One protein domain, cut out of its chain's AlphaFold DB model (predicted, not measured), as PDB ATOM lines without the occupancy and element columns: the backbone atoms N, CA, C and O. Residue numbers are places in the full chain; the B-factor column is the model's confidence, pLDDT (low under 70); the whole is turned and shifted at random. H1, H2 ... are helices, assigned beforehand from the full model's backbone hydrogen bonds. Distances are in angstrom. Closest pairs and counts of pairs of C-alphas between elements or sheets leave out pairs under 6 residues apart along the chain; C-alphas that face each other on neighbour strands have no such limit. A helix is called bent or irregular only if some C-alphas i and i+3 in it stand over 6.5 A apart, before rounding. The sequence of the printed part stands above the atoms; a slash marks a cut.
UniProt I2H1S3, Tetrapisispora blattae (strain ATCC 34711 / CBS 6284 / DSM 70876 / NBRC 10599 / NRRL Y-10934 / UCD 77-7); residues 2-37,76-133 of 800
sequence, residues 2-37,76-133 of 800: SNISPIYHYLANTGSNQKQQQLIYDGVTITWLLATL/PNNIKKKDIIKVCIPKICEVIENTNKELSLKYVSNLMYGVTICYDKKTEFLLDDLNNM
ATOM      1  N   SER A   2     213.170  90.794 173.645       31.72
ATOM      2  CA  SER A   2     212.312  91.810 173.007       31.72
ATOM      3  C   SER A   2     212.978  92.642 171.893       31.72
ATOM      4  O   SER A   2     212.282  93.264 171.099       31.72
ATOM      5  N   ASN A   3     214.310  92.637 171.782       42.66
ATOM      6  CA  ASN A   3     215.043  93.643 170.992       42.66
ATOM      7  C   ASN A   3     215.273  93.292 169.505       42.66
ATOM      8  O   ASN A   3     215.985  94.024 168.827       42.66
ATOM      9  N   ILE A   4     214.709  92.196 168.984       48.66
ATOM     10  CA  ILE A   4     214.839  91.824 167.553       48.66
ATOM     11  C   ILE A   4     213.663  92.378 166.716       48.66
ATOM     12  O   ILE A   4     213.750  92.473 165.495       48.66
ATOM     13  N   SER A   5     212.573  92.805 167.367       45.50
ATOM     14  CA  SER A   5     211.360  93.323 166.712       45.50
ATOM     15  C   SER A   5     211.593  94.449 165.677       45.50
ATOM     16  O   SER A   5     210.973  94.368 164.615       45.50
ATOM     17  N   PRO A   6     212.517  95.420 165.873       49.84
ATOM     18  CA  PRO A   6     212.779  96.458 164.866       49.84
ATOM     19  C   PRO A   6     213.334  95.897 163.547       49.84
ATOM     20  O   PRO A   6     212.921  96.305 162.465       49.84
ATOM     21  N   ILE A   7     214.230  94.906 163.629       51.47
ATOM     22  CA  ILE A   7     214.884  94.292 162.462       51.47
ATOM     23  C   ILE A   7     213.880  93.442 161.664       51.47
ATOM     24  O   ILE A   7     213.916  93.434 160.433       51.47
ATOM     25  N   TYR A   8     212.949  92.769 162.352       48.94
ATOM     26  CA  TYR A   8     211.878  92.004 161.704       48.94
ATOM     27  C   TYR A   8     210.904  92.884 160.909       48.94
ATOM     28  O   TYR A   8     210.485  92.475 159.828       48.94
ATOM     29  N   HIS A   9     210.559  94.079 161.403       48.00
ATOM     30  CA  HIS A   9     209.657  94.987 160.684       48.00
ATOM     31  C   HIS A   9     210.299  95.618 159.441       48.00
ATOM     32  O   HIS A   9     209.627  95.750 158.420       48.00
ATOM     33  N   TYR A  10     211.589  95.967 159.493       50.59
ATOM     34  CA  TYR A  10     212.262  96.647 158.381       50.59
ATOM     35  C   TYR A  10     212.413  95.757 157.138       50.59
ATOM     36  O   TYR A  10     212.029  96.132 156.029       50.59
ATOM     37  N   LEU A  11     212.918  94.533 157.324       50.84
ATOM     38  CA  LEU A  11     213.139  93.577 156.234       50.84
ATOM     39  C   LEU A  11     211.829  93.104 155.568       50.84
ATOM     40  O   LEU A  11     211.857  92.648 154.426       50.84
ATOM     41  N   ALA A  12     210.679  93.233 156.243       48.25
ATOM     42  CA  ALA A  12     209.371  92.866 155.690       48.25
ATOM     43  C   ALA A  12     208.863  93.852 154.630       48.25
ATOM     44  O   ALA A  12     208.005  93.496 153.824       48.25
ATOM     45  N   ASN A  13     209.409  95.070 154.609       45.81
ATOM     46  CA  ASN A  13     208.915  96.174 153.789       45.81
ATOM     47  C   ASN A  13     209.661  96.329 152.443       45.81
ATOM     48  O   ASN A  13     209.304  97.169 151.621       45.81
ATOM     49  N   THR A  14     210.702  95.526 152.185       44.75
ATOM     50  CA  THR A  14     211.537  95.613 150.972       44.75
ATOM     51  C   THR A  14     211.063  94.629 149.897       44.75
ATOM     52  O   THR A  14     211.552  93.502 149.814       44.75
ATOM     53  N   GLY A  15     210.082  95.050 149.085       45.53
ATOM     54  CA  GLY A  15     209.289  94.241 148.131       45.53
ATOM     55  C   GLY A  15     210.058  93.406 147.092       45.53
ATOM     56  O   GLY A  15     210.021  93.682 145.897       45.53
ATOM     57  N   SER A  16     210.718  92.346 147.548       49.00
ATOM     58  CA  SER A  16     211.554  91.424 146.782       49.00
ATOM     59  C   SER A  16     211.138  89.976 147.066       49.00
ATOM     60  O   SER A  16     210.423  89.692 148.027       49.00
ATOM     61  N   ASN A  17     211.544  89.042 146.202       53.50
ATOM     62  CA  ASN A  17     211.080  87.652 146.240       53.50
ATOM     63  C   ASN A  17     211.209  87.018 147.640       53.50
ATOM     64  O   ASN A  17     212.319  86.886 148.157       53.50
ATOM     65  N   GLN A  18     210.094  86.519 148.194       54.59
ATOM     66  CA  GLN A  18     209.985  85.989 149.568       54.59
ATOM     67  C   GLN A  18     211.098  84.996 149.963       54.59
ATOM     68  O   GLN A  18     211.542  84.982 151.107       54.59
ATOM     69  N   LYS A  19     211.607  84.187 149.020       55.94
ATOM     70  CA  LYS A  19     212.729  83.253 149.258       55.94
ATOM     71  C   LYS A  19     214.088  83.941 149.445       55.94
ATOM     72  O   LYS A  19     214.906  83.457 150.219       55.94
ATOM     73  N   GLN A  20     214.353  85.027 148.719       56.84
ATOM     74  CA  GLN A  20     215.593  85.800 148.860       56.84
ATOM     75  C   GLN A  20     215.564  86.609 150.152       56.84
ATOM     76  O   GLN A  20     216.531  86.563 150.906       56.84
ATOM     77  N   GLN A  21     214.421  87.241 150.437       60.00
ATOM     78  CA  GLN A  21     214.117  87.819 151.740       60.00
ATOM     79  C   GLN A  21     214.413  86.813 152.864       60.00
ATOM     80  O   GLN A  21     215.265  87.093 153.701       60.00
ATOM     81  N   GLN A  22     213.806  85.615 152.851       61.88
ATOM     82  CA  GLN A  22     213.995  84.587 153.892       61.88
ATOM     83  C   GLN A  22     215.472  84.248 154.161       61.88
ATOM     84  O   GLN A  22     215.891  84.223 155.313       61.88
ATOM     85  N   LEU A  23     216.287  84.092 153.112       62.69
ATOM     86  CA  LEU A  23     217.732  83.857 153.243       62.69
ATOM     87  C   LEU A  23     218.502  85.053 153.834       62.69
ATOM     88  O   LEU A  23     219.519  84.856 154.500       62.69
ATOM     89  N   ILE A  24     218.034  86.280 153.599       68.00
ATOM     90  CA  ILE A  24     218.608  87.499 154.181       68.00
ATOM     91  C   ILE A  24     218.244  87.604 155.671       68.00
ATOM     92  O   ILE A  24     219.138  87.867 156.473       68.00
ATOM     93  N   TYR A  25     216.996  87.315 156.073       73.62
ATOM     94  CA  TYR A  25     216.632  87.215 157.499       73.62
ATOM     95  C   TYR A  25     217.439  86.129 158.212       73.62
ATOM     96  O   TYR A  25     217.987  86.383 159.285       73.62
ATOM     97  N   ASP A  26     217.536  84.930 157.629       74.38
ATOM     98  CA  ASP A  26     218.319  83.827 158.191       74.38
ATOM     99  C   ASP A  26     219.790  84.251 158.351       74.38
ATOM    100  O   ASP A  26     220.389  84.043 159.403       74.38
ATOM    101  N   GLY A  27     220.358  84.940 157.353       77.62
ATOM    102  CA  GLY A  27     221.699  85.521 157.426       77.62
ATOM    103  C   GLY A  27     221.866  86.524 158.572       77.62
ATOM    104  O   GLY A  27     222.718  86.328 159.438       77.62
ATOM    105  N   VAL A  28     221.042  87.576 158.612       81.12
ATOM    106  CA  VAL A  28     221.115  88.640 159.630       81.12
ATOM    107  C   VAL A  28     220.865  88.090 161.037       81.12
ATOM    108  O   VAL A  28     221.558  88.479 161.975       81.12
ATOM    109  N   THR A  29     219.927  87.153 161.205       79.75
ATOM    110  CA  THR A  29     219.658  86.526 162.509       79.75
ATOM    111  C   THR A  29     220.796  85.616 162.964       79.75
ATOM    112  O   THR A  29     221.160  85.682 164.136       79.75
ATOM    113  N   ILE A  30     221.425  84.837 162.072       80.75
ATOM    114  CA  ILE A  30     222.633  84.056 162.398       80.75
ATOM    115  C   ILE A  30     223.779  84.988 162.804       80.75
ATOM    116  O   ILE A  30     224.419  84.746 163.824       80.75
ATOM    117  N   THR A  31     224.017  86.072 162.066       84.00
ATOM    118  CA  THR A  31     225.071  87.053 162.373       84.00
ATOM    119  C   THR A  31     224.809  87.794 163.688       84.00
ATOM    120  O   THR A  31     225.722  87.962 164.496       84.00
ATOM    121  N   TRP A  32     223.557  88.156 163.978       83.06
ATOM    122  CA  TRP A  32     223.162  88.722 165.271       83.06
ATOM    123  C   TRP A  32     223.358  87.734 166.431       83.06
ATOM    124  O   TRP A  32     223.795  88.106 167.524       83.06
ATOM    125  N   LEU A  33     223.058  86.454 166.206       81.81
ATOM    126  CA  LEU A  33     223.207  85.390 167.198       81.81
ATOM    127  C   LEU A  33     224.691  85.018 167.407       81.81
ATOM    128  O   LEU A  33     225.088  84.756 168.541       81.81
ATOM    129  N   LEU A  34     225.539  85.122 166.372       79.38
ATOM    130  CA  LEU A  34     227.008  85.084 166.491       79.38
ATOM    131  C   LEU A  34     227.520  86.233 167.366       79.38
ATOM    132  O   LEU A  34     228.269  85.986 168.306       79.38
ATOM    133  N   ALA A  35     227.080  87.468 167.114       82.56
ATOM    134  CA  ALA A  35     227.501  88.633 167.893       82.56
ATOM    135  C   ALA A  35     227.096  88.554 169.374       82.56
ATOM    136  O   ALA A  35     227.831  89.005 170.250       82.56
ATOM    137  N   THR A  36     225.913  87.999 169.663       76.19
ATOM    138  CA  THR A  36     225.323  88.016 171.015       76.19
ATOM    139  C   THR A  36     225.596  86.762 171.848       76.19
ATOM    140  O   THR A  36     225.605  86.861 173.074       76.19
ATOM    141  N   LEU A  37     225.844  85.602 171.224       68.88
ATOM    142  CA  LEU A  37     226.152  84.339 171.916       68.88
ATOM    143  C   LEU A  37     227.556  83.787 171.606       68.88
ATOM    144  O   LEU A  37     228.096  83.031 172.408       68.88
ATOM    145  N   PRO A  76     218.320  76.599 167.460       42.03
ATOM    146  CA  PRO A  76     219.279  75.874 168.271       42.03
ATOM    147  C   PRO A  76     220.220  76.881 168.935       42.03
ATOM    148  O   PRO A  76     220.830  77.695 168.249       42.03
ATOM    149  N   ASN A  77     220.400  76.772 170.254       49.91
ATOM    150  CA  ASN A  77     221.320  77.628 171.018       49.91
ATOM    151  C   ASN A  77     222.782  77.562 170.519       49.91
ATOM    152  O   ASN A  77     223.585  78.416 170.880       49.91
ATOM    153  N   ASN A  78     223.113  76.576 169.676       63.00
ATOM    154  CA  ASN A  78     224.422  76.400 169.060       63.00
ATOM    155  C   ASN A  78     224.297  76.534 167.534       63.00
ATOM    156  O   ASN A  78     223.681  75.688 166.873       63.00
ATOM    157  N   ILE A  79     224.935  77.561 166.975       70.75
ATOM    158  CA  ILE A  79     225.072  77.767 165.527       70.75
ATOM    159  C   ILE A  79     225.998  76.685 164.960       70.75
ATOM    160  O   ILE A  79     227.066  76.421 165.511       70.75
ATOM    161  N   LYS A  80     225.613  76.044 163.851       78.56
ATOM    162  CA  LYS A  80     226.387  74.941 163.250       78.56
ATOM    163  C   LYS A  80     227.254  75.448 162.089       78.56
ATOM    164  O   LYS A  80     226.836  76.359 161.378       78.56
ATOM    165  N   LYS A  81     228.401  74.797 161.813       77.75
ATOM    166  CA  LYS A  81     229.294  75.085 160.653       77.75
ATOM    167  C   LYS A  81     228.502  75.267 159.344       77.75
ATOM    168  O   LYS A  81     228.688  76.248 158.632       77.75
ATOM    169  N   LYS A  82     227.529  74.383 159.090       79.44
ATOM    170  CA  LYS A  82     226.625  74.425 157.921       79.44
ATOM    171  C   LYS A  82     225.734  75.673 157.808       79.44
ATOM    172  O   LYS A  82     225.243  75.946 156.717       79.44
ATOM    173  N   ASP A  83     225.475  76.371 158.908       78.00
ATOM    174  CA  ASP A  83     224.586  77.530 158.947       78.00
ATOM    175  C   ASP A  83     225.426  78.809 158.759       78.00
ATOM    176  O   ASP A  83     225.077  79.623 157.912       78.00
ATOM    177  N   ILE A  84     226.618  78.893 159.377       81.62
ATOM    178  CA  ILE A  84     227.631  79.945 159.115       81.62
ATOM    179  C   ILE A  84     228.030  79.975 157.631       81.62
ATOM    180  O   ILE A  84     228.048  81.035 157.009       81.62
ATOM    181  N   ILE A  85     228.310  78.815 157.024       81.38
ATOM    182  CA  ILE A  85     228.732  78.735 155.613       81.38
ATOM    183  C   ILE A  85     227.679  79.344 154.669       81.38
ATOM    184  O   ILE A  85     228.046  80.066 153.741       81.38
ATOM    185  N   LYS A  86     226.382  79.142 154.946       80.94
ATOM    186  CA  LYS A  86     225.263  79.654 154.131       80.94
ATOM    187  C   LYS A  86     225.071  81.172 154.187       80.94
ATOM    188  O   LYS A  86     224.392  81.713 153.320       80.94
ATOM    189  N   VAL A  87     225.642  81.857 155.178       83.88
ATOM    190  CA  VAL A  87     225.516  83.312 155.341       83.88
ATOM    191  C   VAL A  87     226.192  84.049 154.174       83.88
ATOM    192  O   VAL A  87     227.391  83.884 153.943       83.88
ATOM    193  N   CYS A  88     225.471  84.908 153.451       83.81
ATOM    194  CA  CYS A  88     226.062  85.778 152.429       83.81
ATOM    195  C   CYS A  88     226.524  87.103 153.053       83.81
ATOM    196  O   CYS A  88     225.701  87.983 153.276       83.81
ATOM    197  N   ILE A  89     227.832  87.257 153.296       85.62
ATOM    198  CA  ILE A  89     228.399  88.467 153.921       85.62
ATOM    199  C   ILE A  89     228.089  89.754 153.124       85.62
ATOM    200  O   ILE A  89     227.555  90.671 153.745       85.62
ATOM    201  N   PRO A  90     228.296  89.841 151.788       85.94
ATOM    202  CA  PRO A  90     228.029  91.078 151.040       85.94
ATOM    203  C   PRO A  90     226.583  91.570 151.185       85.94
ATOM    204  O   PRO A  90     226.354  92.728 151.505       85.94
ATOM    205  N   LYS A  91     225.612  90.651 151.103       81.88
ATOM    206  CA  LYS A  91     224.180  90.952 151.275       81.88
ATOM    207  C   LYS A  91     223.823  91.446 152.677       81.88
ATOM    208  O   LYS A  91     222.826  92.136 152.846       81.88
ATOM    209  N   ILE A  92     224.601  91.076 153.694       82.94
ATOM    210  CA  ILE A  92     224.409  91.581 155.058       82.94
ATOM    211  C   ILE A  92     225.013  92.976 155.193       82.94
ATOM    212  O   ILE A  92     224.380  93.828 155.807       82.94
ATOM    213  N   CYS A  93     226.167  93.238 154.576       81.94
ATOM    214  CA  CYS A  93     226.731  94.586 154.498       81.94
ATOM    215  C   CYS A  93     225.788  95.547 153.751       81.94
ATOM    216  O   CYS A  93     225.492  96.616 154.276       81.94
ATOM    217  N   GLU A  94     225.216  95.127 152.616       83.44
ATOM    218  CA  GLU A  94     224.170  95.869 151.891       83.44
ATOM    219  C   GLU A  94     222.953  96.165 152.786       83.44
ATOM    220  O   GLU A  94     222.426  97.276 152.779       83.44
ATOM    221  N   VAL A  95     222.488  95.202 153.589       78.62
ATOM    222  CA  VAL A  95     221.376  95.429 154.532       78.62
ATOM    223  C   VAL A  95     221.765  96.414 155.634       78.62
ATOM    224  O   VAL A  95     220.972  97.297 155.949       78.62
ATOM    225  N   ILE A  96     222.973  96.307 156.195       80.94
ATOM    226  CA  ILE A  96     223.483  97.245 157.204       80.94
ATOM    227  C   ILE A  96     223.500  98.670 156.638       80.94
ATOM    228  O   ILE A  96     222.917  99.574 157.237       80.94
ATOM    229  N   GLU A  97     224.084  98.858 155.457       81.69
ATOM    230  CA  GLU A  97     224.194 100.155 154.786       81.69
ATOM    231  C   GLU A  97     222.821 100.765 154.453       81.69
ATOM    232  O   GLU A  97     222.579 101.950 154.693       81.69
ATOM    233  N   ASN A  98     221.869  99.946 153.998       78.69
ATOM    234  CA  ASN A  98     220.504 100.400 153.732       78.69
ATOM    235  C   ASN A  98     219.705 100.730 155.014       78.69
ATOM    236  O   ASN A  98     218.770 101.527 154.956       78.69
ATOM    237  N   THR A  99     220.079 100.200 156.188       65.75
ATOM    238  CA  THR A  99     219.384 100.463 157.475       65.75
ATOM    239  C   THR A  99     219.796 101.751 158.205       65.75
ATOM    240  O   THR A  99     219.267 102.031 159.286       65.75
ATOM    241  N   ASN A 100     220.676 102.569 157.616       57.00
ATOM    242  CA  ASN A 100     221.323 103.762 158.199       57.00
ATOM    243  C   ASN A 100     220.403 104.890 158.747       57.00
ATOM    244  O   ASN A 100     220.904 105.943 159.140       57.00
ATOM    245  N   LYS A 101     219.072 104.720 158.781       59.31
ATOM    246  CA  LYS A 101     218.107 105.716 159.294       59.31
ATOM    247  C   LYS A 101     217.219 105.249 160.455       59.31
ATOM    248  O   LYS A 101     216.614 106.103 161.093       59.31
ATOM    249  N   GLU A 102     217.143 103.948 160.757       62.75
ATOM    250  CA  GLU A 102     216.195 103.420 161.767       62.75
ATOM    251  C   GLU A 102     216.833 102.535 162.855       62.75
ATOM    252  O   GLU A 102     216.263 102.386 163.938       62.75
ATOM    253  N   LEU A 103     218.027 101.975 162.629       69.75
ATOM    254  CA  LEU A 103     218.736 101.193 163.648       69.75
ATOM    255  C   LEU A 103     219.717 102.065 164.441       69.75
ATOM    256  O   LEU A 103     220.571 102.745 163.880       69.75
ATOM    257  N   SER A 104     219.644 102.003 165.776       80.56
ATOM    258  CA  SER A 104     220.648 102.643 166.638       80.56
ATOM    259  C   SER A 104     222.041 102.058 166.369       80.56
ATOM    260  O   SER A 104     222.189 100.841 166.221       80.56
ATOM    261  N   LEU A 105     223.068 102.917 166.399       80.44
ATOM    262  CA  LEU A 105     224.483 102.583 166.170       80.44
ATOM    263  C   LEU A 105     224.961 101.338 166.940       80.44
ATOM    264  O   LEU A 105     225.808 100.594 166.458       80.44
ATOM    265  N   LYS A 106     224.387 101.074 168.121       82.12
ATOM    266  CA  LYS A 106     224.678  99.886 168.940       82.12
ATOM    267  C   LYS A 106     224.274  98.570 168.260       82.12
ATOM    268  O   LYS A 106     224.985  97.578 168.390       82.12
ATOM    269  N   TYR A 107     223.157  98.546 167.531       82.25
ATOM    270  CA  TYR A 107     222.738  97.376 166.751       82.25
ATOM    271  C   TYR A 107     223.630  97.196 165.518       82.25
ATOM    272  O   TYR A 107     224.062  96.081 165.248       82.25
ATOM    273  N   VAL A 108     223.980  98.286 164.828       84.62
ATOM    274  CA  VAL A 108     224.909  98.250 163.686       84.62
ATOM    275  C   VAL A 108     226.292  97.741 164.112       84.62
ATOM    276  O   VAL A 108     226.816  96.816 163.499       84.62
ATOM    277  N   SER A 109     226.845  98.262 165.210       85.25
ATOM    278  CA  SER A 109     228.131  97.830 165.774       85.25
ATOM    279  C   SER A 109     228.128  96.346 166.170       85.25
ATOM    280  O   SER A 109     229.027  95.606 165.771       85.25
ATOM    281  N   ASN A 110     227.083  95.878 166.862       86.75
ATOM    282  CA  ASN A 110     226.927  94.457 167.180       86.75
ATOM    283  C   ASN A 110     226.827  93.590 165.914       86.75
ATOM    284  O   ASN A 110     227.434  92.524 165.854       86.75
ATOM    285  N   LEU A 111     226.071  94.020 164.900       86.00
ATOM    286  CA  LEU A 111     225.895  93.243 163.675       86.00
ATOM    287  C   LEU A 111     227.201  93.182 162.863       86.00
ATOM    288  O   LEU A 111     227.562  92.101 162.405       86.00
ATOM    289  N   MET A 112     227.959  94.281 162.789       87.50
ATOM    290  CA  MET A 112     229.312  94.318 162.213       87.50
ATOM    291  C   MET A 112     230.288  93.388 162.946       87.50
ATOM    292  O   MET A 112     231.009  92.634 162.297       87.50
ATOM    293  N   TYR A 113     230.263  93.356 164.281       89.06
ATOM    294  CA  TYR A 113     231.052  92.404 165.075       89.06
ATOM    295  C   TYR A 113     230.645  90.938 164.813       89.06
ATOM    296  O   TYR A 113     231.482  90.040 164.744       89.06
ATOM    297  N   GLY A 114     229.356  90.682 164.577       87.75
ATOM    298  CA  GLY A 114     228.888  89.382 164.097       87.75
ATOM    299  C   GLY A 114     229.394  89.038 162.692       87.75
ATOM    300  O   GLY A 114     229.662  87.867 162.412       87.75
ATOM    301  N   VAL A 115     229.534  90.031 161.803       89.38
ATOM    302  CA  VAL A 115     230.089  89.845 160.450       89.38
ATOM    303  C   VAL A 115     231.570  89.482 160.518       89.38
ATOM    304  O   VAL A 115     231.963  88.541 159.830       89.38
ATOM    305  N   THR A 116     232.373  90.138 161.363       89.50
ATOM    306  CA  THR A 116     233.797  89.788 161.519       89.50
ATOM    307  C   THR A 116     233.965  88.371 162.070       89.50
ATOM    308  O   THR A 116     234.662  87.573 161.455       89.50
ATOM    309  N   ILE A 117     233.210  87.980 163.108       87.56
ATOM    310  CA  ILE A 117     233.207  86.585 163.605       87.56
ATOM    311  C   ILE A 117     232.797  85.589 162.503       87.56
ATOM    312  O   ILE A 117     233.357  84.496 162.401       87.56
ATOM    313  N   CYS A 118     231.808  85.936 161.672       88.12
ATOM    314  CA  CYS A 118     231.374  85.095 160.552       88.12
ATOM    315  C   CYS A 118     232.461  84.960 159.473       88.12
ATOM    316  O   CYS A 118     232.608  83.887 158.888       88.12
ATOM    317  N   TYR A 119     233.228  86.024 159.223       90.25
ATOM    318  CA  TYR A 119     234.370  86.013 158.315       90.25
ATOM    319  C   TYR A 119     235.500  85.129 158.859       90.25
ATOM    320  O   TYR A 119     235.897  84.183 158.181       90.25
ATOM    321  N   ASP A 120     235.920  85.344 160.108       89.94
ATOM    322  CA  ASP A 120     236.994  84.584 160.762       89.94
ATOM    323  C   ASP A 120     236.672  83.085 160.834       89.94
ATOM    324  O   ASP A 120     237.493  82.233 160.495       89.94
ATOM    325  N   LYS A 121     235.428  82.725 161.181       88.19
ATOM    326  CA  LYS A 121     235.007  81.315 161.189       88.19
ATOM    327  C   LYS A 121     234.952  80.706 159.787       88.19
ATOM    328  O   LYS A 121     235.136  79.499 159.646       88.19
ATOM    329  N   LYS A 122     234.718  81.499 158.736       89.50
ATOM    330  CA  LYS A 122     234.769  81.016 157.346       89.50
ATOM    331  C   LYS A 122     236.195  80.822 156.843       89.50
ATOM    332  O   LYS A 122     236.427  79.847 156.131       89.50
ATOM    333  N   THR A 123     237.129  81.702 157.198       89.75
ATOM    334  CA  THR A 123     238.544  81.548 156.833       89.75
ATOM    335  C   THR A 123     239.185  80.378 157.583       89.75
ATOM    336  O   THR A 123     239.902  79.600 156.964       89.75
ATOM    337  N   GLU A 124     238.830  80.157 158.852       89.31
ATOM    338  CA  GLU A 124     239.191  78.957 159.627       89.31
ATOM    339  C   GLU A 124     238.691  77.669 158.951       89.31
ATOM    340  O   GLU A 124     239.477  76.764 158.683       89.31
ATOM    341  N   PHE A 125     237.411  77.607 158.556       90.12
ATOM    342  CA  PHE A 125     236.883  76.441 157.836       90.12
ATOM    343  C   PHE A 125     237.541  76.216 156.468       90.12
ATOM    344  O   PHE A 125     237.695  75.065 156.064       90.12
ATOM    345  N   LEU A 126     237.922  77.281 155.757       91.56
ATOM    346  CA  LEU A 126     238.659  77.178 154.497       91.56
ATOM    347  C   LEU A 126     240.080  76.643 154.726       91.56
ATOM    348  O   LEU A 126     240.544  75.798 153.963       91.56
ATOM    349  N   LEU A 127     240.754  77.100 155.784       93.19
ATOM    350  CA  LEU A 127     242.087  76.641 156.169       93.19
ATOM    351  C   LEU A 127     242.076  75.158 156.571       93.19
ATOM    352  O   LEU A 127     242.929  74.402 156.108       93.19
ATOM    353  N   ASP A 128     241.083  74.719 157.350       92.62
ATOM    354  CA  ASP A 128     240.862  73.301 157.669       92.62
ATOM    355  C   ASP A 128     240.702  72.455 156.399       92.62
ATOM    356  O   ASP A 128     241.347  71.415 156.243       92.62
ATOM    357  N   ASP A 129     239.844  72.887 155.474       92.56
ATOM    358  CA  ASP A 129     239.557  72.145 154.247       92.56
ATOM    359  C   ASP A 129     240.806  72.091 153.329       92.56
ATOM    360  O   ASP A 129     241.107  71.039 152.753       92.56
ATOM    361  N   LEU A 130     241.613  73.163 153.267       93.69
ATOM    362  CA  LEU A 130     242.908  73.200 152.567       93.69
ATOM    363  C   LEU A 130     243.973  72.305 153.222       93.69
ATOM    364  O   LEU A 130     244.694  71.592 152.517       93.69
ATOM    365  N   ASN A 131     244.062  72.283 154.553       93.62
ATOM    366  CA  ASN A 131     244.971  71.405 155.297       93.62
ATOM    367  C   ASN A 131     244.597  69.925 155.111       93.62
ATOM    368  O   ASN A 131     245.470  69.069 154.926       93.62
ATOM    369  N   ASN A 132     243.298  69.623 155.072       93.19
ATOM    370  CA  ASN A 132     242.778  68.297 154.752       93.19
ATOM    371  C   ASN A 132     243.103  67.888 153.307       93.19
ATOM    372  O   ASN A 132     243.612  66.785 153.090       93.19
ATOM    373  N   MET A 133     242.891  68.767 152.322       92.56
ATOM    374  CA  MET A 133     243.271  68.510 150.924       92.56
ATOM    375  C   MET A 133     244.781  68.301 150.768       92.56
ATOM    376  O   MET A 133     245.206  67.349 150.116       92.56
TER     377      MET A 133
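This is residues 2 to 37 and 76 to 133 of the 800 residues of a protein of Tetrapisispora blattae (strain ATCC 34711 / CBS 6284 / DSM 70876 / NBRC 10599 / NRRL Y-10934 / UCD 77-7) (UniProt I2H1S3). One long helix, H5, is crossed at nearly a right angle by H2, while the shorter H4 folds back beside the first part of H5 and also crosses H2. H3 packs beside the crossing, on H2 and H5; H1 makes a loose hairpin with H2, away from H5, and residues 126 to 133 of H5 stick out. The printed part has 94 residues with five named helices, H1 to H5 in order, and no named strand: all helix. It is compact, with a radius of gyration of the C-alphas of 14.0 A, and spans 44 by 29 by 25 A.

H1, residues 2 to 11, starts at C-alpha 2 (212.312, 91.810, 173.007) and is irregular: C-alphas 3 and 6 are 7.1 A apart. H2, residues 18 to 37, measures 27.6 A. H3 is residues 81 to 86 and H4 residues 89 to 98. H5, residues 105 to 133, measures 41.8 A and ends at C-alpha 133 (243.271, 68.510, 150.924).

H2 is the hub. With residues 28 to 36 it touches H5, about perpendicular at 87 degrees, the closest C-alphas being those of Ala 35 and Gly 114, 4.1 A. H4 and H5 form a helical hairpin at a shallow tilt of 11 degrees, closest at C-alphas 96 and 108, 6.7 A. H1 is apart from H3, H4 and H5. Every O i to N i+4 pair is within hydrogen-bond range in H2, H4 and H5, against 4 of 6 in H1 and 1 of 2 in H3.

Residues 38 to 75 are not printed; C-alphas 37 and 76 are 11.5 A apart. No link printed whole is long. The mean pLDDT of the printed part is 73.9; residues 2 to 24 are among those under 70.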